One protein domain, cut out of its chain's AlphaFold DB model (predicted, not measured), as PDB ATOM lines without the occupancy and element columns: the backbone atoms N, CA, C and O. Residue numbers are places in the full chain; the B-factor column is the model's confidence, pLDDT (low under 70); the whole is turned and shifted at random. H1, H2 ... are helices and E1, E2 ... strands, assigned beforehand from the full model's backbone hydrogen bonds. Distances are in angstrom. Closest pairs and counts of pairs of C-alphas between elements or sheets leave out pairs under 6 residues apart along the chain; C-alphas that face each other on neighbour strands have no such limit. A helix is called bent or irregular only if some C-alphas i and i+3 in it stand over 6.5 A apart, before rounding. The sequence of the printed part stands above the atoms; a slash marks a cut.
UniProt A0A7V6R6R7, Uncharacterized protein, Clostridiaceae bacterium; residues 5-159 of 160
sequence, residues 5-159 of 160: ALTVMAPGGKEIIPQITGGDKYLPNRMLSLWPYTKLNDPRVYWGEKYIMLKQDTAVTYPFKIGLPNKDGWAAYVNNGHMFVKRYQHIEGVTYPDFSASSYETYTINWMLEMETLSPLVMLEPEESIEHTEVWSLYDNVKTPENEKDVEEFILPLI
ATOM      1  N   ALA A   5      36.600 -32.453   2.396       97.31
ATOM      2  CA  ALA A   5      37.050 -31.137   1.971       97.31
ATOM      3  C   ALA A   5      36.523 -30.060   2.927       97.31
ATOM      4  O   ALA A   5      35.340 -29.700   2.931       97.31
ATOM      5  N   LEU A   6      37.435 -29.542   3.749       96.19
ATOM      6  CA  LEU A   6      37.146 -28.602   4.826       96.19
ATOM      7  C   LEU A   6      37.526 -27.173   4.431       96.19
ATOM      8  O   LEU A   6      38.612 -26.924   3.905       96.19
ATOM      9  N   THR A   7      36.639 -26.218   4.706       98.19
ATOM     10  CA  THR A   7      36.908 -24.790   4.490       98.19
ATOM     11  C   THR A   7      36.599 -24.007   5.762       98.19
ATOM     12  O   THR A   7      35.452 -23.952   6.199       98.19
ATOM     13  N   VAL A   8      37.630 -23.395   6.351       98.25
ATOM     14  CA  VAL A   8      37.516 -22.597   7.580       98.25
ATOM     15  C   VAL A   8      37.095 -21.170   7.238       98.25
ATOM     16  O   VAL A   8      37.745 -20.494   6.438       98.25
ATOM     17  N   MET A   9      36.016 -20.704   7.854       98.06
ATOM     18  CA  MET A   9      35.443 -19.381   7.638       98.06
ATOM     19  C   MET A   9      35.963 -18.351   8.646       98.06
ATOM     20  O   MET A   9      36.232 -18.659   9.808       98.06
ATOM     21  N   ALA A  10      36.046 -17.090   8.212       97.00
ATOM     22  CA  ALA A  10      36.382 -15.978   9.099       97.00
ATOM     23  C   ALA A  10      35.346 -15.844  10.243       97.00
ATOM     24  O   ALA A  10      34.147 -15.944   9.961       97.00
ATOM     25  N   PRO A  11      35.752 -15.570  11.500       98.19
ATOM     26  CA  PRO A  11      34.834 -15.484  12.644       98.19
ATOM     27  C   PRO A  11      33.737 -14.410  12.515       98.19
ATOM     28  O   PRO A  11      33.923 -13.396  11.843       98.19
ATOM     29  N   GLY A  12      32.617 -14.615  13.213       98.19
ATOM     30  CA  GLY A  12      31.516 -13.663  13.411       98.19
ATOM     31  C   GLY A  12      30.353 -13.765  12.421       98.19
ATOM     32  O   GLY A  12      29.391 -13.007  12.541       98.19
ATOM     33  N   GLY A  13      30.427 -14.674  11.450       98.25
ATOM     34  CA  GLY A  13      29.415 -14.830  10.410       98.25
ATOM     35  C   GLY A  13      28.308 -15.825  10.752       98.25
ATOM     36  O   GLY A  13      28.218 -16.369  11.857       98.25
ATOM     37  N   LYS A  14      27.441 -16.047   9.766       98.75
ATOM     38  CA  LYS A  14      26.288 -16.943   9.849       98.75
ATOM     39  C   LYS A  14      26.276 -17.874   8.644       98.75
ATOM     40  O   LYS A  14      26.270 -17.418   7.504       98.75
ATOM     41  N   GLU A  15      26.280 -19.165   8.921       98.88
ATOM     42  CA  GLU A  15      26.126 -20.229   7.942       98.88
ATOM     43  C   GLU A  15      24.645 -20.505   7.668       98.88
ATOM     44  O   GLU A  15      23.808 -20.391   8.567       98.88
ATOM     45  N   ILE A  16      24.335 -20.882   6.431       98.81
ATOM     46  CA  ILE A  16      23.022 -21.288   5.949       98.81
ATOM     47  C   ILE A  16      23.171 -22.643   5.259       98.81
ATOM     48  O   ILE A  16      23.928 -22.773   4.294       98.81
ATOM     49  N   ILE A  17      22.410 -23.623   5.739       98.56
ATOM     50  CA  ILE A  17      22.381 -24.992   5.226       98.56
ATOM     51  C   ILE A  17      20.929 -25.325   4.851       98.56
ATOM     52  O   ILE A  17      20.048 -25.236   5.713       98.56
ATOM     53  N   PRO A  18      20.635 -25.698   3.596       97.19
ATOM     54  CA  PRO A  18      19.294 -26.096   3.192       97.19
ATOM     55  C   PRO A  18      18.893 -27.444   3.800       97.19
ATOM     56  O   PRO A  18      19.717 -28.316   4.079       97.19
ATOM     57  N   GLN A  19      17.590 -27.618   3.988       94.75
ATOM     58  CA  GLN A  19      16.971 -28.855   4.435       94.75
ATOM     59  C   GLN A  19      16.055 -29.429   3.362       94.75
ATOM     60  O   GLN A  19      15.350 -28.719   2.645       94.75
ATOM     61  N   ILE A  20      15.982 -30.757   3.336       90.38
ATOM     62  CA  ILE A  20      15.071 -31.491   2.462       90.38
ATOM     63  C   ILE A  20      13.627 -31.253   2.923       90.38
ATOM     64  O   ILE A  20      13.239 -31.649   4.024       90.38
ATOM     65  N   THR A  21      12.819 -30.634   2.064       86.19
ATOM     66  CA  THR A  21      11.409 -30.293   2.347       86.19
ATOM     67  C   THR A  21      10.398 -31.122   1.547       86.19
ATOM     68  O   THR A  21       9.225 -31.164   1.908       86.19
ATOM     69  N   GLY A  22      10.835 -31.811   0.487       86.06
ATOM     70  CA  GLY A  22      10.000 -32.694  -0.337       86.06
ATOM     71  C   GLY A  22      10.087 -34.177   0.049       86.06
ATOM     72  O   GLY A  22      10.858 -34.561   0.925       86.06
ATOM     73  N   GLY A  23       9.320 -35.025  -0.638       86.38
ATOM     74  CA  GLY A  23       9.321 -36.482  -0.452       86.38
ATOM     75  C   GLY A  23       7.949 -37.049  -0.091       86.38
ATOM     76  O   GLY A  23       6.939 -36.347  -0.134       86.38
ATOM     77  N   ASP A  24       7.915 -38.339   0.248       89.31
ATOM     78  CA  ASP A  24       6.704 -38.984   0.754       89.31
ATOM     79  C   ASP A  24       6.382 -38.461   2.159       89.31
ATOM     80  O   ASP A  24       7.222 -38.495   3.060       89.31
ATOM     81  N   LYS A  25       5.145 -37.995   2.353       88.31
ATOM     82  CA  LYS A  25       4.663 -37.404   3.607       88.31
ATOM     83  C   LYS A  25       4.763 -38.353   4.809       88.31
ATOM     84  O   LYS A  25       4.785 -37.880   5.945       88.31
ATOM     85  N   TYR A  26       4.771 -39.663   4.586       92.44
ATOM     86  CA  TYR A  26       4.725 -40.667   5.649       92.44
ATOM     87  C   TYR A  26       6.068 -41.354   5.908       92.44
ATOM     88  O   TYR A  26       6.138 -42.206   6.794       92.44
ATOM     89  N   LEU A  27       7.129 -40.993   5.178       93.88
ATOM     90  CA  LEU A  27       8.452 -41.604   5.318       93.88
ATOM     91  C   LEU A  27       9.497 -40.590   5.806       93.88
ATOM     92  O   LEU A  27       9.437 -39.412   5.451       93.88
ATOM     93  N   PRO A  28      10.484 -41.029   6.610       90.56
ATOM     94  CA  PRO A  28      11.594 -40.168   6.992       90.56
ATOM     95  C   PRO A  28      12.426 -39.796   5.758       90.56
ATOM     96  O   PRO A  28      12.779 -40.655   4.952       90.56
ATOM     97  N   ASN A  29      12.771 -38.515   5.632       89.69
ATOM     98  CA  ASN A  29      13.564 -37.983   4.519       89.69
ATOM     99  C   ASN A  29      14.810 -37.200   4.971       89.69
ATOM    100  O   ASN A  29      15.550 -36.695   4.131       89.69
ATOM    101  N   ARG A  30      15.036 -37.082   6.285       90.00
ATOM    102  CA  ARG A  30      16.142 -36.343   6.906       90.00
ATOM    103  C   ARG A  30      16.741 -37.158   8.046       90.00
ATOM    104  O   ARG A  30      16.030 -37.890   8.734       90.00
ATOM    105  N   MET A  31      18.038 -36.987   8.258       92.50
ATOM    106  CA  MET A  31      18.783 -37.536   9.388       92.50
ATOM    107  C   MET A  31      19.887 -36.556   9.788       92.50
ATOM    108  O   MET A  31      20.342 -35.777   8.952       92.50
ATOM    109  N   LEU A  32      20.296 -36.605  11.055       95.88
ATOM    110  CA  LEU A  32      21.405 -35.822  11.589       95.88
ATOM    111  C   LEU A  32      22.387 -36.752  12.296       95.88
ATOM    112  O   LEU A  32      21.983 -37.537  13.157       95.88
ATOM    113  N   SER A  33      23.667 -36.599  11.985       97.19
ATOM    114  CA  SER A  33      24.766 -37.151  12.770       97.19
ATOM    115  C   SER A  33      25.206 -36.141  13.807       97.19
ATOM    116  O   SER A  33      25.509 -34.990  13.493       97.19
ATOM    117  N   LEU A  34      25.191 -36.572  15.066       97.75
ATOM    118  CA  LEU A  34      25.462 -35.728  16.219       97.75
ATOM    119  C   LEU A  34      26.684 -36.265  16.952       97.75
ATOM    120  O   LEU A  34      26.735 -37.436  17.329       97.75
ATOM    121  N   TRP A  35      27.650 -35.386  17.200       97.88
ATOM    122  CA  TRP A  35      28.786 -35.707  18.053       97.88
ATOM    123  C   TRP A  35      28.373 -35.615  19.528       97.88
ATOM    124  O   TRP A  35      27.464 -34.853  19.860       97.88
ATOM    125  N   PRO A  36      29.044 -36.329  20.454       97.88
ATOM    126  CA  PRO A  36      28.652 -36.350  21.870       97.88
ATOM    127  C   PRO A  36      28.590 -34.973  22.548       97.88
ATOM    128  O   PRO A  36      27.898 -34.803  23.547       97.88
ATOM    129  N   TYR A  37      29.330 -33.992  22.026       97.31
ATOM    130  CA  TYR A  37      29.350 -32.622  22.536       97.31
ATOM    131  C   TYR A  37      28.271 -31.717  21.922       97.31
ATOM    132  O   TYR A  37      28.091 -30.588  22.383       97.31
ATOM    133  N   THR A  38      27.559 -32.180  20.895       98.19
ATOM    134  CA  THR A  38      26.558 -31.390  20.182       98.19
ATOM    135  C   THR A  38      25.328 -31.184  21.047       98.19
ATOM    136  O   THR A  38      24.649 -32.124  21.458       98.19
ATOM    137  N   LYS A  39      25.015 -29.917  21.302       97.62
ATOM    138  CA  LYS A  39      23.831 -29.507  22.052       97.62
ATOM    139  C   LYS A  39      22.747 -29.102  21.062       97.62
ATOM    140  O   LYS A  39      22.878 -28.085  20.395       97.62
ATOM    141  N   LEU A  40      21.659 -29.864  20.967       97.38
ATOM    142  CA  LEU A  40      20.541 -29.504  20.077       97.38
ATOM    143  C   LEU A  40      19.850 -28.192  20.488       97.38
ATOM    144  O   LEU A  40      19.215 -27.546  19.665       97.38
ATOM    145  N   ASN A  41      20.009 -27.777  21.745       97.69
ATOM    146  CA  ASN A  41      19.562 -26.486  22.263       97.69
ATOM    147  C   ASN A  41      20.665 -25.408  22.256       97.69
ATOM    148  O   ASN A  41      20.577 -24.454  23.030       97.69
ATOM    149  N   ASP A  42      21.721 -25.568  21.452       98.44
ATOM    150  CA  ASP A  42      22.753 -24.542  21.287       98.44
ATOM    151  C   ASP A  42      22.126 -23.253  20.717       98.44
ATOM    152  O   ASP A  42      21.536 -23.290  19.635       98.44
ATOM    153  N   PRO A  43      22.240 -22.105  21.409       97.56
ATOM    154  CA  PRO A  43      21.602 -20.856  20.989       97.56
ATOM    155  C   PRO A  43      22.196 -20.267  19.704       97.56
ATOM    156  O   PRO A  43      21.623 -19.335  19.141       97.56
ATOM    157  N   ARG A  44      23.343 -20.778  19.235       98.31
ATOM    158  CA  ARG A  44      23.919 -20.404  17.937       98.31
ATOM    159  C   ARG A  44      23.142 -20.987  16.762       98.31
ATOM    160  O   ARG A  44      23.345 -20.523  15.640       98.31
ATOM    161  N   VAL A  45      22.300 -21.993  16.998       98.56
ATOM    162  CA  VAL A  45      21.609 -22.742  15.949       98.56
ATOM    163  C   VAL A  45      20.154 -22.313  15.858       98.56
ATOM    164  O   VAL A  45      19.405 -22.352  16.834       98.56
ATOM    165  N   TYR A  46      19.736 -21.971  14.650       98.31
ATOM    166  CA  TYR A  46      18.339 -21.851  14.277       98.31
ATOM    167  C   TYR A  46      17.922 -23.101  13.497       98.31
ATOM    168  O   TYR A  46      18.398 -23.337  12.385       98.31
ATOM    169  N   TRP A  47      17.027 -23.894  14.084       97.56
ATOM    170  CA  TRP A  47      16.439 -25.081  13.461       97.56
ATOM    171  C   TRP A  47      15.142 -24.700  12.734       97.56
ATOM    172  O   TRP A  47      14.062 -24.764  13.319       97.56
ATOM    173  N   GLY A  48      15.260 -24.250  11.484       96.38
ATOM    174  CA  GLY A  48      14.125 -23.826  10.659       96.38
ATOM    175  C   GLY A  48      13.362 -24.976  10.009       96.38
ATOM    176  O   GLY A  48      13.684 -26.154  10.191       96.38
ATOM    177  N   GLU A  49      12.354 -24.634   9.211       95.12
ATOM    178  CA  GLU A  49      11.596 -25.610   8.424       95.12
ATOM    179  C   GLU A  49      12.340 -26.017   7.145       95.12
ATOM    180  O   GLU A  49      12.373 -27.200   6.789       95.12
ATOM    181  N   LYS A  50      12.954 -25.035   6.477       96.31
ATOM    182  CA  LYS A  50      13.672 -25.144   5.201       96.31
ATOM    183  C   LYS A  50      15.180 -24.986   5.341       96.31
ATOM    184  O   LYS A  50      15.906 -25.503   4.501       96.31
ATOM    185  N   TYR A  51      15.657 -24.290   6.371       98.12
ATOM    186  CA  TYR A  51      17.081 -24.021   6.574       98.12
ATOM    187  C   TYR A  51      17.506 -24.301   8.010       98.12
ATOM    188  O   TYR A  51      16.766 -24.044   8.958       98.12
ATOM    189  N   ILE A  52      18.719 -24.810   8.177       98.44
ATOM    190  CA  ILE A  52      19.463 -24.715   9.432       98.44
ATOM    191  C   ILE A  52      20.393 -23.517   9.274       98.44
ATOM    192  O   ILE A  52      21.116 -23.427   8.281       98.44
ATOM    193  N   MET A  53      20.378 -22.593  10.232       98.75
ATOM    194  CA  MET A  53      21.359 -21.506  10.270       98.75
ATOM    195  C   MET A  53      22.219 -21.628  11.517       98.75
ATOM    196  O   MET A  53      21.698 -21.861  12.609       98.75
ATOM    197  N   LEU A  54      23.526 -21.446  11.360       98.81
ATOM    198  CA  LEU A  54      24.496 -21.551  12.445       98.81
ATOM    199  C   LEU A  54      25.314 -20.266  12.534       98.81
ATOM    200  O   LEU A  54      26.006 -19.880  11.596       98.81
ATOM    201  N   LYS A  55      25.245 -19.588  13.676       98.56
ATOM    202  CA  LYS A  55      26.045 -18.393  13.950       98.56
ATOM    203  C   LYS A  55      27.385 -18.779  14.573       98.56
ATOM    204  O   LYS A  55      27.420 -19.410  15.629       98.56
ATOM    205  N   GLN A  56      28.488 -18.315  13.993       98.50
ATOM    206  CA  GLN A  56      29.779 -18.341  14.678       98.50
ATOM    207  C   GLN A  56      29.776 -17.253  15.764       98.50
ATOM    208  O   GLN A  56      29.486 -16.088  15.489       98.50
ATOM    209  N   ASP A  57      30.070 -17.633  17.009       98.38
ATOM    210  CA  ASP A  57      30.063 -16.716  18.153       98.38
ATOM    211  C   ASP A  57      31.389 -16.787  18.912       98.38
ATOM    212  O   ASP A  57      31.738 -17.816  19.497       98.38
ATOM    213  N   THR A  58      32.113 -15.669  18.942       98.19
ATOM    214  CA  THR A  58      33.428 -15.568  19.580       98.19
ATOM    215  C   THR A  58      33.402 -15.642  21.104       98.19
ATOM    216  O   THR A  58      34.450 -15.832  21.722       98.19
ATOM    217  N   ALA A  59      32.234 -15.506  21.731       98.38
ATOM    218  CA  ALA A  59      32.067 -15.670  23.173       98.38
ATOM    219  C   ALA A  59      31.791 -17.128  23.585       98.38
ATOM    220  O   ALA A  59      31.905 -17.463  24.766       98.38
ATOM    221  N   VAL A  60      31.438 -18.012  22.643       98.12
ATOM    222  CA  VAL A  60      31.019 -19.392  22.935       98.12
ATOM    223  C   VAL A  60      32.164 -20.377  22.716       98.12
ATOM    224  O   VAL A  60      32.491 -20.747  21.592       98.12
ATOM    225  N   THR A  61      32.774 -20.838  23.807       97.75
ATOM    226  CA  THR A  61      33.986 -21.679  23.780       97.75
ATOM    227  C   THR A  61      33.733 -23.177  23.628       97.75
ATOM    228  O   THR A  61      34.682 -23.923  23.402       97.75
ATOM    229  N   TYR A  62      32.489 -23.645  23.759       98.06
ATOM    230  CA  TYR A  62      32.176 -25.060  23.567       98.06
ATOM    231  C   TYR A  62      31.905 -25.377  22.087       98.06
ATOM    232  O   TYR A  62      31.289 -24.567  21.382       98.06
ATOM    233  N   PRO A  63      32.344 -26.551  21.602       98.38
ATOM    234  CA  PRO A  63      32.166 -26.931  20.210       98.38
ATOM    235  C   PRO A  63      30.709 -27.285  19.902       98.38
ATOM    236  O   PRO A  63      29.958 -27.722  20.776       98.38
ATOM    237  N   PHE A  64      30.338 -27.140  18.637       98.75
ATOM    238  CA  PHE A  64      29.103 -27.656  18.056       98.75
ATOM    239  C   PHE A  64      29.438 -28.292  16.708       98.75
ATOM    240  O   PHE A  64      30.189 -27.688  15.947       98.75
ATOM    241  N   LYS A  65      28.915 -29.493  16.424       98.56
ATOM    242  CA  LYS A  65      29.091 -30.166  15.127       98.56
ATOM    243  C   LYS A  65      27.860 -30.965  14.732       98.56
ATOM    244  O   LYS A  65      27.298 -31.672  15.572       98.56
ATOM    245  N   ILE A  66      27.465 -30.898  13.469       98.56
ATOM    246  CA  ILE A  66      26.433 -31.772  12.904       98.56
ATOM    247  C   ILE A  66      26.837 -32.247  11.517       98.56
ATOM    248  O   ILE A  66      27.522 -31.530  10.795       98.56
ATOM    249  N   GLY A  67      26.367 -33.436  11.154       98.06
ATOM    250  CA  GLY A  67      26.430 -33.972   9.799       98.06
ATOM    251  C   GLY A  67      25.034 -34.256   9.265       98.06
ATOM    252  O   GLY A  67      24.144 -34.626  10.034       98.06
ATOM    253  N   LEU A  68      24.817 -34.054   7.967       97.44
ATOM    254  CA  LEU A  68      23.514 -34.253   7.334       97.44
ATOM    255  C   LEU A  68      23.587 -34.526   5.823       97.44
ATOM    256  O   LEU A  68      24.533 -34.104   5.141       97.44
ATOM    257  N   PRO A  69      22.557 -35.191   5.260       95.56
ATOM    258  CA  PRO A  69      22.402 -35.283   3.820       95.56
ATOM    259  C   PRO A  69      21.929 -33.925   3.302       95.56
ATOM    260  O   PRO A  69      20.770 -33.553   3.489       95.56
ATOM    261  N   ASN A  70      22.812 -33.176   2.651       96.38
ATOM    262  CA  ASN A  70      22.467 -31.923   1.996       96.38
ATOM    263  C   ASN A  70      22.317 -32.189   0.491       96.38
ATOM    264  O   ASN A  70      23.250 -32.055  -0.296       96.38
ATOM    265  N   LYS A  71      21.110 -32.631   0.118       94.75
ATOM    266  CA  LYS A  71      20.740 -33.006  -1.258       94.75
ATOM    267  C   LYS A  71      20.734 -31.832  -2.228       94.75
ATOM    268  O   LYS A  71      20.960 -32.027  -3.417       94.75
ATOM    269  N   ASP A  72      20.506 -30.630  -1.710       95.38
ATOM    270  CA  ASP A  72      20.522 -29.406  -2.504       95.38
ATOM    271  C   ASP A  72      21.954 -29.027  -2.921       95.38
ATOM    272  O   ASP A  72      22.133 -28.233  -3.845       95.38
ATOM    273  N   GLY A  73      22.981 -29.613  -2.287       96.25
ATOM    274  CA  GLY A  73      24.368 -29.541  -2.749       96.25
ATOM    275  C   GLY A  73      25.008 -28.165  -2.582       96.25
ATOM    276  O   GLY A  73      25.969 -27.838  -3.278       96.25
ATOM    277  N   TRP A  74      24.486 -27.328  -1.686       97.88
ATOM    278  CA  TRP A  74      25.058 -26.015  -1.409       97.88
ATOM    279  C   TRP A  74      24.975 -25.652   0.070       97.88
ATOM    280  O   TRP A  74      24.063 -26.069   0.777       97.88
ATOM    281  N   ALA A  75      25.917 -24.837   0.526       98.62
ATOM    282  CA  ALA A  75      25.840 -24.117   1.788       98.62
ATOM    283  C   ALA A  75      26.466 -22.729   1.607       98.62
ATOM    284  O   ALA A  75      27.296 -22.519   0.715       98.62
ATOM    285  N   ALA A  76      26.054 -21.768   2.425       98.69
ATOM    286  CA  ALA A  76      26.530 -20.392   2.337       98.69
ATOM    287  C   ALA A  76      26.980 -19.873   3.700       98.69
ATOM    288  O   ALA A  76      26.430 -20.262   4.723       98.69
ATOM    289  N   TYR A  77      27.939 -18.954   3.710       98.81
ATOM    290  CA  TYR A  77      28.400 -18.259   4.903       98.81
ATOM    291  C   TYR A  77      28.433 -16.756   4.655       98.81
ATOM    292  O   TYR A  77      29.171 -16.276   3.793       98.81
ATOM    293  N   VAL A  78      27.626 -16.013   5.411       98.81
ATOM    294  CA  VAL A  78      27.542 -14.553   5.328       98.81
ATOM    295  C   VAL A  78      28.332 -13.934   6.470       98.81
ATOM    296  O   VAL A  78      28.074 -14.218   7.641       98.81
ATOM    297  N   ASN A  79      29.282 -13.063   6.143       98.50
ATOM    298  CA  ASN A  79      30.076 -12.332   7.121       98.50
ATOM    299  C   ASN A  79      30.469 -10.949   6.585       98.50
ATOM    300  O   ASN A  79      30.926 -10.825   5.452       98.50
ATOM    301  N   ASN A  80      30.317  -9.906   7.406       97.31
ATOM    302  CA  ASN A  80      30.717  -8.530   7.081       97.31
ATOM    303  C   ASN A  80      30.259  -8.048   5.687       97.31
ATOM    304  O   ASN A  80      31.048  -7.478   4.935       97.31
ATOM    305  N   GLY A  81      29.001  -8.311   5.318       98.06
ATOM    306  CA  GLY A  81      28.433  -7.889   4.030       98.06
ATOM    307  C   GLY A  81      28.856  -8.729   2.820       98.06
ATOM    308  O   GLY A  81      28.482  -8.395   1.698       98.06
ATOM    309  N   HIS A  82      29.622  -9.800   3.026       98.56
ATOM    310  CA  HIS A  82      30.054 -10.724   1.983       98.56
ATOM    311  C   HIS A  82      29.438 -12.096   2.215       98.56
ATOM    312  O   HIS A  82      29.230 -12.502   3.358       98.56
ATOM    313  N   MET A  83      29.187 -12.828   1.138       98.69
ATOM    314  CA  MET A  83      28.700 -14.198   1.191       98.69
ATOM    315  C   MET A  83      29.624 -15.112   0.402       98.69
ATOM    316  O   MET A  83      29.783 -14.948  -0.808       98.69
ATOM    317  N   PHE A  84      30.189 -16.101   1.084       98.69
ATOM    318  CA  PHE A  84      30.864 -17.229   0.461       98.69
ATOM    319  C   PHE A  84      29.856 -18.359   0.256       98.69
ATOM    320  O   PHE A  84      29.121 -18.704   1.179       98.69
ATOM    321  N   VAL A  85      29.807 -18.933  -0.942       98.69
ATOM    322  CA  VAL A  85      28.927 -20.059  -1.270       98.69
ATOM    323  C   VAL A  85      29.777 -21.224  -1.720       98.69
ATOM    324  O   VAL A  85      30.613 -21.090  -2.616       98.69
ATOM    325  N   LYS A  86      29.508 -22.376  -1.121       98.44
ATOM    326  CA  LYS A  86      30.166 -23.640  -1.404       98.44
ATOM    327  C   LYS A  86      29.149 -24.586  -2.028       98.44
ATOM    328  O   LYS A  86      28.109 -24.839  -1.424       98.44
ATOM    329  N   ARG A  87      29.429 -25.085  -3.234       98.25
ATOM    330  CA  ARG A  87      28.600 -26.082  -3.927       98.25
ATOM    331  C   ARG A  87      29.358 -27.371  -4.163       98.25
ATOM    332  O   ARG A  87      30.553 -27.330  -4.436       98.25
ATOM    333  N   TYR A  88      28.646 -28.482  -4.103       98.06
ATOM    334  CA  TYR A  88      29.147 -29.825  -4.365       98.06
ATOM    335  C   TYR A  88      27.977 -30.725  -4.793       98.06
ATOM    336  O   TYR A  88      26.815 -30.325  -4.724       98.06
ATOM    337  N   GLN A  89      28.263 -31.945  -5.242       97.00
ATOM    338  CA  GLN A  89      27.223 -32.894  -5.632       97.00
ATOM    339  C   GLN A  89      26.945 -33.912  -4.518       97.00
ATOM    340  O   GLN A  89      27.820 -34.693  -4.146       97.00
ATOM    341  N   HIS A  90      25.703 -33.952  -4.033       95.94
ATOM    342  CA  HIS A  90      25.199 -35.086  -3.261       95.94
ATOM    343  C   HIS A  90      24.849 -36.248  -4.201       95.94
ATOM    344  O   HIS A  90      24.206 -36.045  -5.233       95.94
ATOM    345  N   ILE A  91      25.254 -37.466  -3.845       95.75
ATOM    346  CA  ILE A  91      24.994 -38.682  -4.618       95.75
ATOM    347  C   ILE A  91      23.949 -39.508  -3.868       95.75
ATOM    348  O   ILE A  91      24.130 -39.863  -2.709       95.75
ATOM    349  N   GLU A  92      22.839 -39.817  -4.530       92.81
ATOM    350  CA  GLU A  92      21.751 -40.605  -3.944       92.81
ATOM    351  C   GLU A  92      22.067 -42.106  -3.937       92.81
ATOM    352  O   GLU A  92      22.724 -42.624  -4.839       92.81
ATOM    353  N   GLY A  93      21.540 -42.828  -2.944       92.25
ATOM    354  CA  GLY A  93      21.607 -44.296  -2.898       92.25
ATOM    355  C   GLY A  93      22.978 -44.883  -2.545       92.25
ATOM    356  O   GLY A  93      23.176 -46.086  -2.702       92.25
ATOM    357  N   VAL A  94      23.909 -44.065  -2.054       95.12
ATOM    358  CA  VAL A  94      25.251 -44.483  -1.621       95.12
ATOM    359  C   VAL A  94      25.456 -44.250  -0.127       95.12
ATOM    360  O   VAL A  94      24.721 -43.505   0.521       95.12
ATOM    361  N   THR A  95      26.467 -44.905   0.437       96.19
ATOM    362  CA  THR A  95      26.806 -44.779   1.856       96.19
ATOM    363  C   THR A  95      27.785 -43.632   2.068       96.19
ATOM    364  O   THR A  95      28.891 -43.641   1.531       96.19
ATOM    365  N   TYR A  96      27.395 -42.667   2.893       97.12
ATOM    366  CA  TYR A  96      28.288 -41.629   3.406       97.12
ATOM    367  C   TYR A  96      28.896 -42.039   4.764       97.12
ATOM    368  O   TYR A  96      28.408 -42.982   5.400       97.12
ATOM    369  N   PRO A  97      29.965 -41.369   5.226       96.50
ATOM    370  CA  PRO A  97      30.457 -41.497   6.599       96.50
ATOM    371  C   PRO A  97      29.400 -41.138   7.659       96.50
ATOM    372  O   PRO A  97      28.289 -40.718   7.329       96.50
ATOM    373  N   ASP A  98      29.753 -41.345   8.931       95.69
ATOM    374  CA  ASP A  98      29.025 -40.844  10.106       95.69
ATOM    375  C   ASP A  98      27.514 -41.109  10.035       95.69
ATOM    376  O   ASP A  98      26.712 -40.244   9.694       95.69
ATOM    377  N   PHE A  99      27.120 -42.358  10.302       93.44
ATOM    378  CA  PHE A  99      25.740 -42.860  10.186       93.44
ATOM    379  C   PHE A  99      25.074 -42.665   8.812       93.44
ATOM    380  O   PHE A  99      23.849 -42.630   8.725       93.44
ATOM    381  N   SER A 100      25.857 -42.587   7.728       89.69
ATOM    382  CA  SER A 100      25.348 -42.335   6.366       89.69
ATOM    383  C   SER A 100      24.672 -40.979   6.183       89.69
ATOM    384  O   SER A 100      24.071 -40.738   5.138       89.69
ATOM    385  N   ALA A 101      24.790 -40.087   7.167       87.06
ATOM    386  CA  ALA A 101      24.221 -38.756   7.083       87.06
ATOM    387  C   ALA A 101      25.169 -37.812   6.337       87.06
ATOM    388  O   ALA A 101      24.716 -37.000   5.546       87.06
ATOM    389  N   SER A 102      26.477 -37.912   6.552       94.12
ATOM    390  CA  SER A 102      27.412 -36.822   6.264       94.12
ATOM    391  C   SER A 102      27.854 -36.711   4.807       94.12
ATOM    392  O   SER A 102      28.978 -37.050   4.453       94.12
ATOM    393  N   SER A 103      26.988 -36.168   3.951       97.38
ATOM    394  CA  SER A 103      27.448 -35.526   2.703       97.38
ATOM    395  C   SER A 103      27.887 -34.075   2.924       97.38
ATOM    396  O   SER A 103      28.656 -33.531   2.135       97.38
ATOM    397  N   TYR A 104      27.394 -33.472   4.008       98.38
ATOM    398  CA  TYR A 104      27.783 -32.165   4.508       98.38
ATOM    399  C   TYR A 104      27.931 -32.230   6.022       98.38
ATOM    400  O   TYR A 104      27.101 -32.849   6.696       98.38
ATOM    401  N   GLU A 105      28.937 -31.548   6.550       98.56
ATOM    402  CA  GLU A 105      29.103 -31.308   7.977       98.56
ATOM    403  C   GLU A 105      29.418 -29.837   8.239       98.56
ATOM    404  O   GLU A 105      29.954 -29.124   7.387       98.56
ATOM    405  N   THR A 106      29.088 -29.387   9.444       98.69
ATOM    406  CA  THR A 106      29.537 -28.093   9.957       98.69
ATOM    407  C   THR A 106      30.044 -28.244  11.375       98.69
ATOM    408  O   THR A 106      29.448 -28.977  12.173       98.69
ATOM    409  N   TYR A 107      31.118 -27.530  11.695       98.69
ATOM    410  CA  TYR A 107      31.690 -27.417  13.031       98.69
ATOM    411  C   TYR A 107      31.867 -25.945  13.402       98.69
ATOM    412  O   TYR A 107      32.261 -25.126  12.578       98.69
ATOM    413  N   THR A 108      31.656 -25.580  14.666       98.75
ATOM    414  CA  THR A 108      32.047 -24.254  15.157       98.75
ATOM    415  C   THR A 108      32.500 -24.245  16.615       98.75
ATOM    416  O   THR A 108      32.008 -24.992  17.465       98.75
ATOM    417  N   ILE A 109      33.423 -23.330  16.911       98.44
ATOM    418  CA  ILE A 109      33.906 -22.958  18.244       98.44
ATOM    419  C   ILE A 109      34.206 -21.447  18.257       98.44
ATOM    420  O   ILE A 109      34.058 -20.774  17.238       98.44
ATOM    421  N   ASN A 110      34.638 -20.878  19.385       98.06
ATOM    422  CA  ASN A 110      34.819 -19.431  19.548       98.06
ATOM    423  C   ASN A 110      35.761 -18.760  18.533       98.06
ATOM    424  O   ASN A 110      35.671 -17.555  18.330       98.06
ATOM    425  N   TRP A 111      36.659 -19.488  17.880       97.12
ATOM    426  CA  TRP A 111      37.628 -18.896  16.952       97.12
ATOM    427  C   TRP A 111      37.447 -19.330  15.492       97.12
ATOM    428  O   TRP A 111      38.185 -18.834  14.646       97.12
ATOM    429  N   MET A 112      36.481 -20.205  15.176       97.38
ATOM    430  CA  MET A 112      36.208 -20.610  13.789       97.38
ATOM    431  C   MET A 112      34.820 -21.222  13.558       97.38
ATOM    432  O   MET A 112      34.133 -21.651  14.490       97.38
ATOM    433  N   LEU A 113      34.446 -21.304  12.282       98.62
ATOM    434  CA  LEU A 113      33.405 -22.183  11.754       98.62
ATOM    435  C   LEU A 113      33.956 -22.905  10.516       98.62
ATOM    436  O   LEU A 113      34.678 -22.296   9.729       98.62
ATOM    437  N   GLU A 114      33.627 -24.178  10.352       98.44
ATOM    438  CA  GLU A 114      34.079 -25.039   9.260       98.44
ATOM    439  C   GLU A 114      32.882 -25.478   8.417       98.44
ATOM    440  O   GLU A 114      31.877 -25.929   8.957       98.44
ATOM    441  N   MET A 115      33.009 -25.347   7.094       98.75
ATOM    442  CA  MET A 115      32.064 -25.879   6.112       98.75
ATOM    443  C   MET A 115      32.696 -27.085   5.421       98.75
ATOM    444  O   MET A 115      33.695 -26.950   4.700       98.75
ATOM    445  N   GLU A 116      32.121 -28.263   5.613       98.44
ATOM    446  CA  GLU A 116      32.748 -29.530   5.250       98.44
ATOM    447  C   GLU A 116      31.871 -30.272   4.248       98.44
ATOM    448  O   GLU A 116      30.718 -30.589   4.531       98.44
ATOM    449  N   THR A 117      32.410 -30.564   3.067       98.50
ATOM    450  CA  THR A 117      31.720 -31.423   2.099       98.50
ATOM    451  C   THR A 117      32.473 -32.742   1.981       98.50
ATOM    452  O   THR A 117      33.702 -32.784   2.107       98.50
ATOM    453  N   LEU A 118      31.730 -33.833   1.810       98.38
ATOM    454  CA  LEU A 118      32.294 -35.176   1.817       98.38
ATOM    455  C   LEU A 118      31.879 -35.939   0.565       98.38
ATOM    456  O   LEU A 118      30.751 -35.801   0.086       98.38
ATOM    457  N   SER A 119      32.771 -36.793   0.068       98.00
ATOM    458  CA  SER A 119      32.406 -37.828  -0.898       98.00
ATOM    459  C   SER A 119      31.733 -39.008  -0.185       98.00
ATOM    460  O   SER A 119      31.910 -39.198   1.025       98.00
ATOM    461  N   PRO A 120      31.037 -39.891  -0.918       97.56
ATOM    462  CA  PRO A 120      30.650 -41.192  -0.383       97.56
ATOM    463  C   PRO A 120      31.862 -42.000   0.096       97.56
ATOM    464  O   PRO A 120      33.007 -41.740  -0.296       97.56
ATOM    465  N   LEU A 121      31.602 -43.017   0.917       97.69
ATOM    466  CA  LEU A 121      32.591 -44.037   1.239       97.69
ATOM    467  C   LEU A 121      32.875 -44.888   0.001       97.69
ATOM    468  O   LEU A 121      31.972 -45.488  -0.578       97.69
ATOM    469  N   VAL A 122      34.151 -44.979  -0.360       96.31
ATOM    470  CA  VAL A 122      34.640 -45.789  -1.477       96.31
ATOM    471  C   VAL A 122      35.785 -46.699  -1.045       96.31
ATOM    472  O   VAL A 122      36.577 -46.363  -0.158       96.31
ATOM    473  N   MET A 123      35.872 -47.867  -1.670       96.56
ATOM    474  CA  MET A 123      37.066 -48.708  -1.655       96.56
ATOM    475  C   MET A 123      37.883 -48.340  -2.894       96.56
ATOM    476  O   MET A 123      37.295 -48.213  -3.961       96.56
ATOM    477  N   LEU A 124      39.184 -48.099  -2.729       96.19
ATOM    478  CA  LEU A 124      40.094 -47.825  -3.842       96.19
ATOM    479  C   LEU A 124      41.059 -48.992  -3.981       96.19
ATOM    480  O   LEU A 124      41.696 -49.378  -2.994       96.19
ATOM    481  N   GLU A 125      41.181 -49.500  -5.196       97.19
ATOM    482  CA  GLU A 125      42.210 -50.460  -5.577       97.19
ATOM    483  C   GLU A 125      43.533 -49.743  -5.914       97.19
ATOM    484  O   GLU A 125      43.565 -48.519  -6.105       97.19
ATOM    485  N   PRO A 126      44.668 -50.465  -5.969       97.44
ATOM    486  CA  PRO A 126      45.921 -49.894  -6.449       97.44
ATOM    487  C   PRO A 126      45.750 -49.216  -7.816       97.44
ATOM    488  O   PRO A 126      45.088 -49.753  -8.695       97.44
ATOM    489  N   GLU A 127      46.389 -48.054  -7.984       96.94
ATOM    490  CA  GLU A 127      46.340 -47.215  -9.196       96.94
ATOM    491  C   GLU A 127      45.006 -46.484  -9.453       96.94
ATOM    492  O   GLU A 127      44.940 -45.657 -10.365       96.94
ATOM    493  N   GLU A 128      43.973 -46.693  -8.630       97.44
ATOM    494  CA  GLU A 128      42.734 -45.917  -8.715       97.44
ATOM    495  C   GLU A 128      42.839 -44.550  -8.025       97.44
ATOM    496  O   GLU A 128      43.602 -44.328  -7.079       97.44
ATOM    497  N   SER A 129      41.999 -43.622  -8.480       96.06
ATOM    498  CA  SER A 129      41.822 -42.304  -7.879       96.06
ATOM    499  C   SER A 129      40.348 -41.936  -7.831       96.06
ATOM    500  O   SER A 129      39.578 -42.318  -8.711       96.06
ATOM    501  N   ILE A 130      39.977 -41.125  -6.848       96.94
ATOM    502  CA  ILE A 130      38.661 -40.499  -6.750       96.94
ATOM    503  C   ILE A 130      38.829 -38.984  -6.654       96.94
ATOM    504  O   ILE A 130      39.830 -38.496  -6.131       96.94
ATOM    505  N   GLU A 131      37.838 -38.255  -7.157       96.62
ATOM    506  CA  GLU A 131      37.750 -36.802  -7.089       96.62
ATOM    507  C   GLU A 131      36.492 -36.394  -6.317       96.62
ATOM    508  O   GLU A 131      35.447 -37.040  -6.409       96.62
ATOM    509  N   HIS A 132      36.603 -35.308  -5.557       97.44
ATOM    510  CA  HIS A 132      35.481 -34.644  -4.913       97.44
ATOM    511  C   HIS A 132      35.546 -33.162  -5.260       97.44
ATOM    512  O   HIS A 132      36.446 -32.455  -4.806       97.44
ATOM    513  N   THR A 133      34.627 -32.720  -6.116       97.81
ATOM    514  CA  THR A 133      34.681 -31.390  -6.728       97.81
ATOM    515  C   THR A 133      33.763 -30.411  -6.013       97.81
ATOM    516  O   THR A 133      32.574 -30.667  -5.808       97.81
ATOM    517  N   GLU A 134      34.328 -29.251  -5.683       98.19
ATOM    518  CA  GLU A 134      33.621 -28.124  -5.093       98.19
ATOM    519  C   GLU A 134      33.670 -26.913  -6.031       98.19
ATOM    520  O   GLU A 134      34.700 -26.615  -6.634       98.19
ATOM    521  N   VAL A 135      32.562 -26.176  -6.124       98.00
ATOM    522  CA  VAL A 135      32.494 -24.895  -6.840       98.00
ATOM    523  C   VAL A 135      32.239 -23.789  -5.834       98.00
ATOM    524  O   VAL A 135      31.251 -23.819  -5.096       98.00
ATOM    525  N   TRP A 136      33.138 -22.810  -5.797       98.06
ATOM    526  CA  TRP A 136      33.068 -21.698  -4.858       98.06
ATOM    527  C   TRP A 136      32.632 -20.417  -5.564       98.06
ATOM    528  O   TRP A 136      33.011 -20.146  -6.705       98.06
ATOM    529  N   SER A 137      31.824 -19.612  -4.887       98.31
ATOM    530  CA  SER A 137      31.396 -18.298  -5.369       98.31
ATOM    531  C   SER A 137      31.436 -17.296  -4.224       98.31
ATOM    532  O   SER A 137      31.163 -17.650  -3.078       98.31
ATOM    533  N   LEU A 138      31.785 -16.049  -4.531       98.12
ATOM    534  CA  LEU A 138      31.854 -14.963  -3.559       98.12
ATOM    535  C   LEU A 138      30.992 -13.803  -4.046       98.12
ATOM    536  O   LEU A 138      31.091 -13.402  -5.204       98.12
ATOM    537  N   TYR A 139      30.176 -13.270  -3.148       98.38
ATOM    538  CA  TYR A 139      29.279 -12.149  -3.404       98.38
ATOM    539  C   TYR A 139      29.528 -11.056  -2.367       98.38
ATOM    540  O   TYR A 139      29.829 -11.354  -1.209       98.38
ATOM    541  N   ASP A 140      29.386  -9.799  -2.772       98.06
ATOM    542  CA  ASP A 140      29.406  -8.638  -1.887       98.06
ATOM    543  C   ASP A 140      27.991  -8.060  -1.712       98.06
ATOM    544  O   ASP A 140      27.029  -8.512  -2.334       98.06
ATOM    545  N   ASN A 141      27.854  -7.074  -0.823       97.81
ATOM    546  CA  ASN A 141      26.592  -6.384  -0.538       97.81
ATOM    547  C   ASN A 141      25.442  -7.316  -0.098       97.81
ATOM    548  O   ASN A 141      24.266  -7.009  -0.308       97.81
ATOM    549  N   VAL A 142      25.769  -8.434   0.558       98.44
ATOM    550  CA  VAL A 142      24.791  -9.414   1.050       98.44
ATOM    551  C   VAL A 142      24.464  -9.144   2.516       98.44
ATOM    552  O   VAL A 142      25.349  -9.076   3.369       98.44
ATOM    553  N   LYS A 143      23.175  -8.999   2.825       98.12
ATOM    554  CA  LYS A 143      22.698  -8.848   4.206       98.12
ATOM    555  C   LYS A 143      22.709 -10.197   4.923       98.12
ATOM    556  O   LYS A 143      22.299 -11.205   4.353       98.12
ATOM    557  N   THR A 144      23.119 -10.204   6.189       98.00
ATOM    558  CA  THR A 144      23.015 -11.394   7.043       98.00
ATOM    559  C   THR A 144      21.540 -11.728   7.291       98.00
ATOM    560  O   THR A 144      20.813 -10.851   7.759       98.00
ATOM    561  N   PRO A 145      21.081 -12.959   7.005       97.75
ATOM    562  CA  PRO A 145      19.694 -13.340   7.240       97.75
ATOM    563  C   PRO A 145      19.442 -13.584   8.730       97.75
ATOM    564  O   PRO A 145      20.255 -14.224   9.395       97.75
ATOM    565  N   GLU A 146      18.324 -13.115   9.281       96.31
ATOM    566  CA  GLU A 146      17.930 -13.382  10.675       96.31
ATOM    567  C   GLU A 146      16.888 -14.496  10.802       96.31
ATOM    568  O   GLU A 146      16.706 -15.067  11.873       96.31
ATOM    569  N   ASN A 147      16.208 -14.825   9.709       97.56
ATOM    570  CA  ASN A 147      15.141 -15.817   9.653       97.56
ATOM    571  C   ASN A 147      15.046 -16.413   8.235       97.56
ATOM    572  O   ASN A 147      15.729 -15.971   7.314       97.56
ATOM    573  N   GLU A 148      14.174 -17.402   8.041       97.62
ATOM    574  CA  GLU A 148      14.045 -18.087   6.746       97.62
ATOM    575  C   GLU A 148      13.537 -17.183   5.617       97.62
ATOM    576  O   GLU A 148      13.929 -17.372   4.470       97.62
ATOM    577  N   LYS A 149      12.710 -16.172   5.911       98.12
ATOM    578  CA  LYS A 149      12.262 -15.213   4.890       98.12
ATOM    579  C   LYS A 149      13.443 -14.405   4.353       98.12
ATOM    580  O   LYS A 149      13.540 -14.210   3.146       98.12
ATOM    581  N   ASP A 150      14.355 -13.995   5.230       98.31
ATOM    582  CA  ASP A 150      15.569 -13.287   4.826       98.31
ATOM    583  C   ASP A 150      16.476 -14.176   3.959       98.31
ATOM    584  O   ASP A 150      17.100 -13.684   3.024       98.31
ATOM    585  N   VAL A 151      16.530 -15.489   4.219       98.19
ATOM    586  CA  VAL A 151      17.260 -16.435   3.351       98.19
ATOM    587  C   VAL A 151      16.661 -16.449   1.943       98.19
ATOM    588  O   VAL A 151      17.382 -16.338   0.950       98.19
ATOM    589  N   GLU A 152      15.337 -16.536   1.837       97.56
ATOM    590  CA  GLU A 152      14.633 -16.540   0.549       97.56
ATOM    591  C   GLU A 152      14.795 -15.213  -0.217       97.56
ATOM    592  O   GLU A 152      14.833 -15.219  -1.446       97.56
ATOM    593  N   GLU A 153      14.904 -14.084   0.492       97.88
ATOM    594  CA  GLU A 153      15.006 -12.743  -0.100       97.88
ATOM    595  C   GLU A 153      16.451 -12.340  -0.440       97.88
ATOM    596  O   GLU A 153      16.689 -11.742  -1.489       97.88
ATOM    597  N   PHE A 154      17.423 -12.652   0.424       98.00
ATOM    598  CA  PHE A 154      18.803 -12.159   0.304       98.00
ATOM    599  C   PHE A 154      19.776 -13.195  -0.258       98.00
ATOM    600  O   PHE A 154      20.772 -12.816  -0.869       98.00
ATOM    601  N   ILE A 155      19.520 -14.488  -0.031       97.81
ATOM    602  CA  ILE A 155      20.484 -15.564  -0.305       97.81
ATOM    603  C   ILE A 155      20.092 -16.324  -1.564       97.81
ATOM    604  O   ILE A 155      20.862 -16.364  -2.524       97.81
ATOM    605  N   LEU A 156      18.879 -16.883  -1.599       96.81
ATOM    606  CA  LEU A 156      18.434 -17.719  -2.718       96.81
ATOM    607  C   LEU A 156      18.563 -17.064  -4.104       96.81
ATOM    608  O   LEU A 156      18.971 -17.772  -5.027       96.81
ATOM    609  N   PRO A 157      18.249 -15.768  -4.309       97.06
ATOM    610  CA  PRO A 157      18.348 -15.155  -5.635       97.06
ATOM    611  C   PRO A 157      19.773 -15.099  -6.192       97.06
ATOM    612  O   PRO A 157      19.942 -14.969  -7.399       97.06
ATOM    613  N   LEU A 158      20.792 -15.188  -5.332       96.56
ATOM    614  CA  LEU A 158      22.201 -15.149  -5.729       96.56
ATOM    615  C   LEU A 158      22.749 -16.536  -6.077       96.56
ATOM    616  O   LEU A 158      23.803 -16.632  -6.708       96.56
ATOM    617  N   ILE A 159      22.064 -17.599  -5.640       91.88
ATOM    618  CA  ILE A 159      22.568 -18.969  -5.742       91.88
ATOM    619  C   ILE A 159      21.757 -19.901  -6.649       91.88
ATOM    620  O   ILE A 159      22.190 -21.038  -6.860       91.88
TER     621      ILE A 159
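Overview. This is residues 5 to 159 of the 160 residues of an uncharacterized protein of Clostridiaceae bacterium (UniProt A0A7V6R6R7). Two antiparallel sheets lie partly face to face as a sandwich, a broad twisted one of six strands and a smaller one of four, and the single helix H1 packs crosswise on the face of the broad sheet that is turned away from the smaller one. Two loops stick out from this body, residues 22 to 28 and residues 123 to 129. The printed part has 155 residues with ten named strands, E1 to E10, followed along the chain by one named helix, H1; the class is mostly strand, though under half of the residues, 65, are in named elements. The sheet orders are E3 - E4 - E2 - E6 - E7 - E10 and E1 - E9 - E8 - E5. The whole is compact, with a radius of gyration of the C-alphas of 15.7 A and spans of 46 by 40 by 34 A.

Along the chain. The six-strand sheet holds E3, residues 45 to 47, E4, residues 51 to 55, E2, residues 14 to 18, E6, residues 74 to 79 and 16.9 A long, E7, residues 82 to 87 and 16.5 A long, and E10, residues 135 to 139. The four-strand sheet holds E1, residues 5 to 9, E9, residues 112 to 118 and 19.3 A long, E8, residues 104 to 109 and 17.6 A long, and E5, residues 64 to 68. H1 is residues 148 to 159, 15.1 A long. E1 begins at C-alpha 5 (37.050, -31.137, 1.971), E6 at C-alpha 74 (25.058, -26.015, -1.409), and H1 ends at C-alpha 159 (22.568, -18.969, -5.742).

Arrangement. The six-strand sheet has E3 and E10 as edge strands and is twisted, with C-alphas up to 4.4 A off its best plane. The hairpin E6 and E7 has N 77 and O 84 within hydrogen-bond range at 2.8 A. On one side of E6 is E2, with N 16 and O 76 at 2.8 A, then E4, with N 52 and O 17 at 2.8 A. E3 and E4 form a hairpin, with N 46 and O 53 at 2.8 A. E7 and E10 are antiparallel at 164 degrees, with N 85 and O 137 at 2.8 A. In the other sheet, E8 and E9 form a hairpin, with N 114 and O 107 at 2.8 A; E1 is beside E9, with N 7 and O 115 at 3.0 A, and E5 beside E8, with N 66 and O 106 at 3.0 A. The two sheets form a sandwich, two sheets face to face, with the facing parts 10.4 A centre to centre and their strands at 17 degrees. Across it, the closest C-alphas of E1 and E6 are those of Met 9 and Tyr 77, 7.6 A apart. H1 is on the six-strand sheet at a height of 9.4 A, two layers with the helix on one face. It lies over E6 and runs across the strands, at 72 degrees to E6 on the local plane. The closest C-alphas of H1 and E4 are those of Glu 148 and Tyr 51, 6.7 A apart. H1 is irregular, but only just: C-alphas 154 and 157 are 6.7 A apart. In H1, 4 of 8 O i to N i+4 pairs are within hydrogen-bond range, and 5 of 9 O i to N i+3 pairs.

Size, cuts and confidence. The C-alphas of Pro 126 and Lys 149, the two farthest apart, are 49.6 A from each other. Without residues 22 to 28 and 123 to 129, which stand free, the body spans 39 by 33 by 27 A. The links E2 to E3, E7 to E8 and E9 to E10 are long. Residues 33 to 34, in the first of these, pair antiparallel with residues 66 to 67 of E5. The printed part has no cut, its mean pLDDT is 96.8, and no printed residue is under 70.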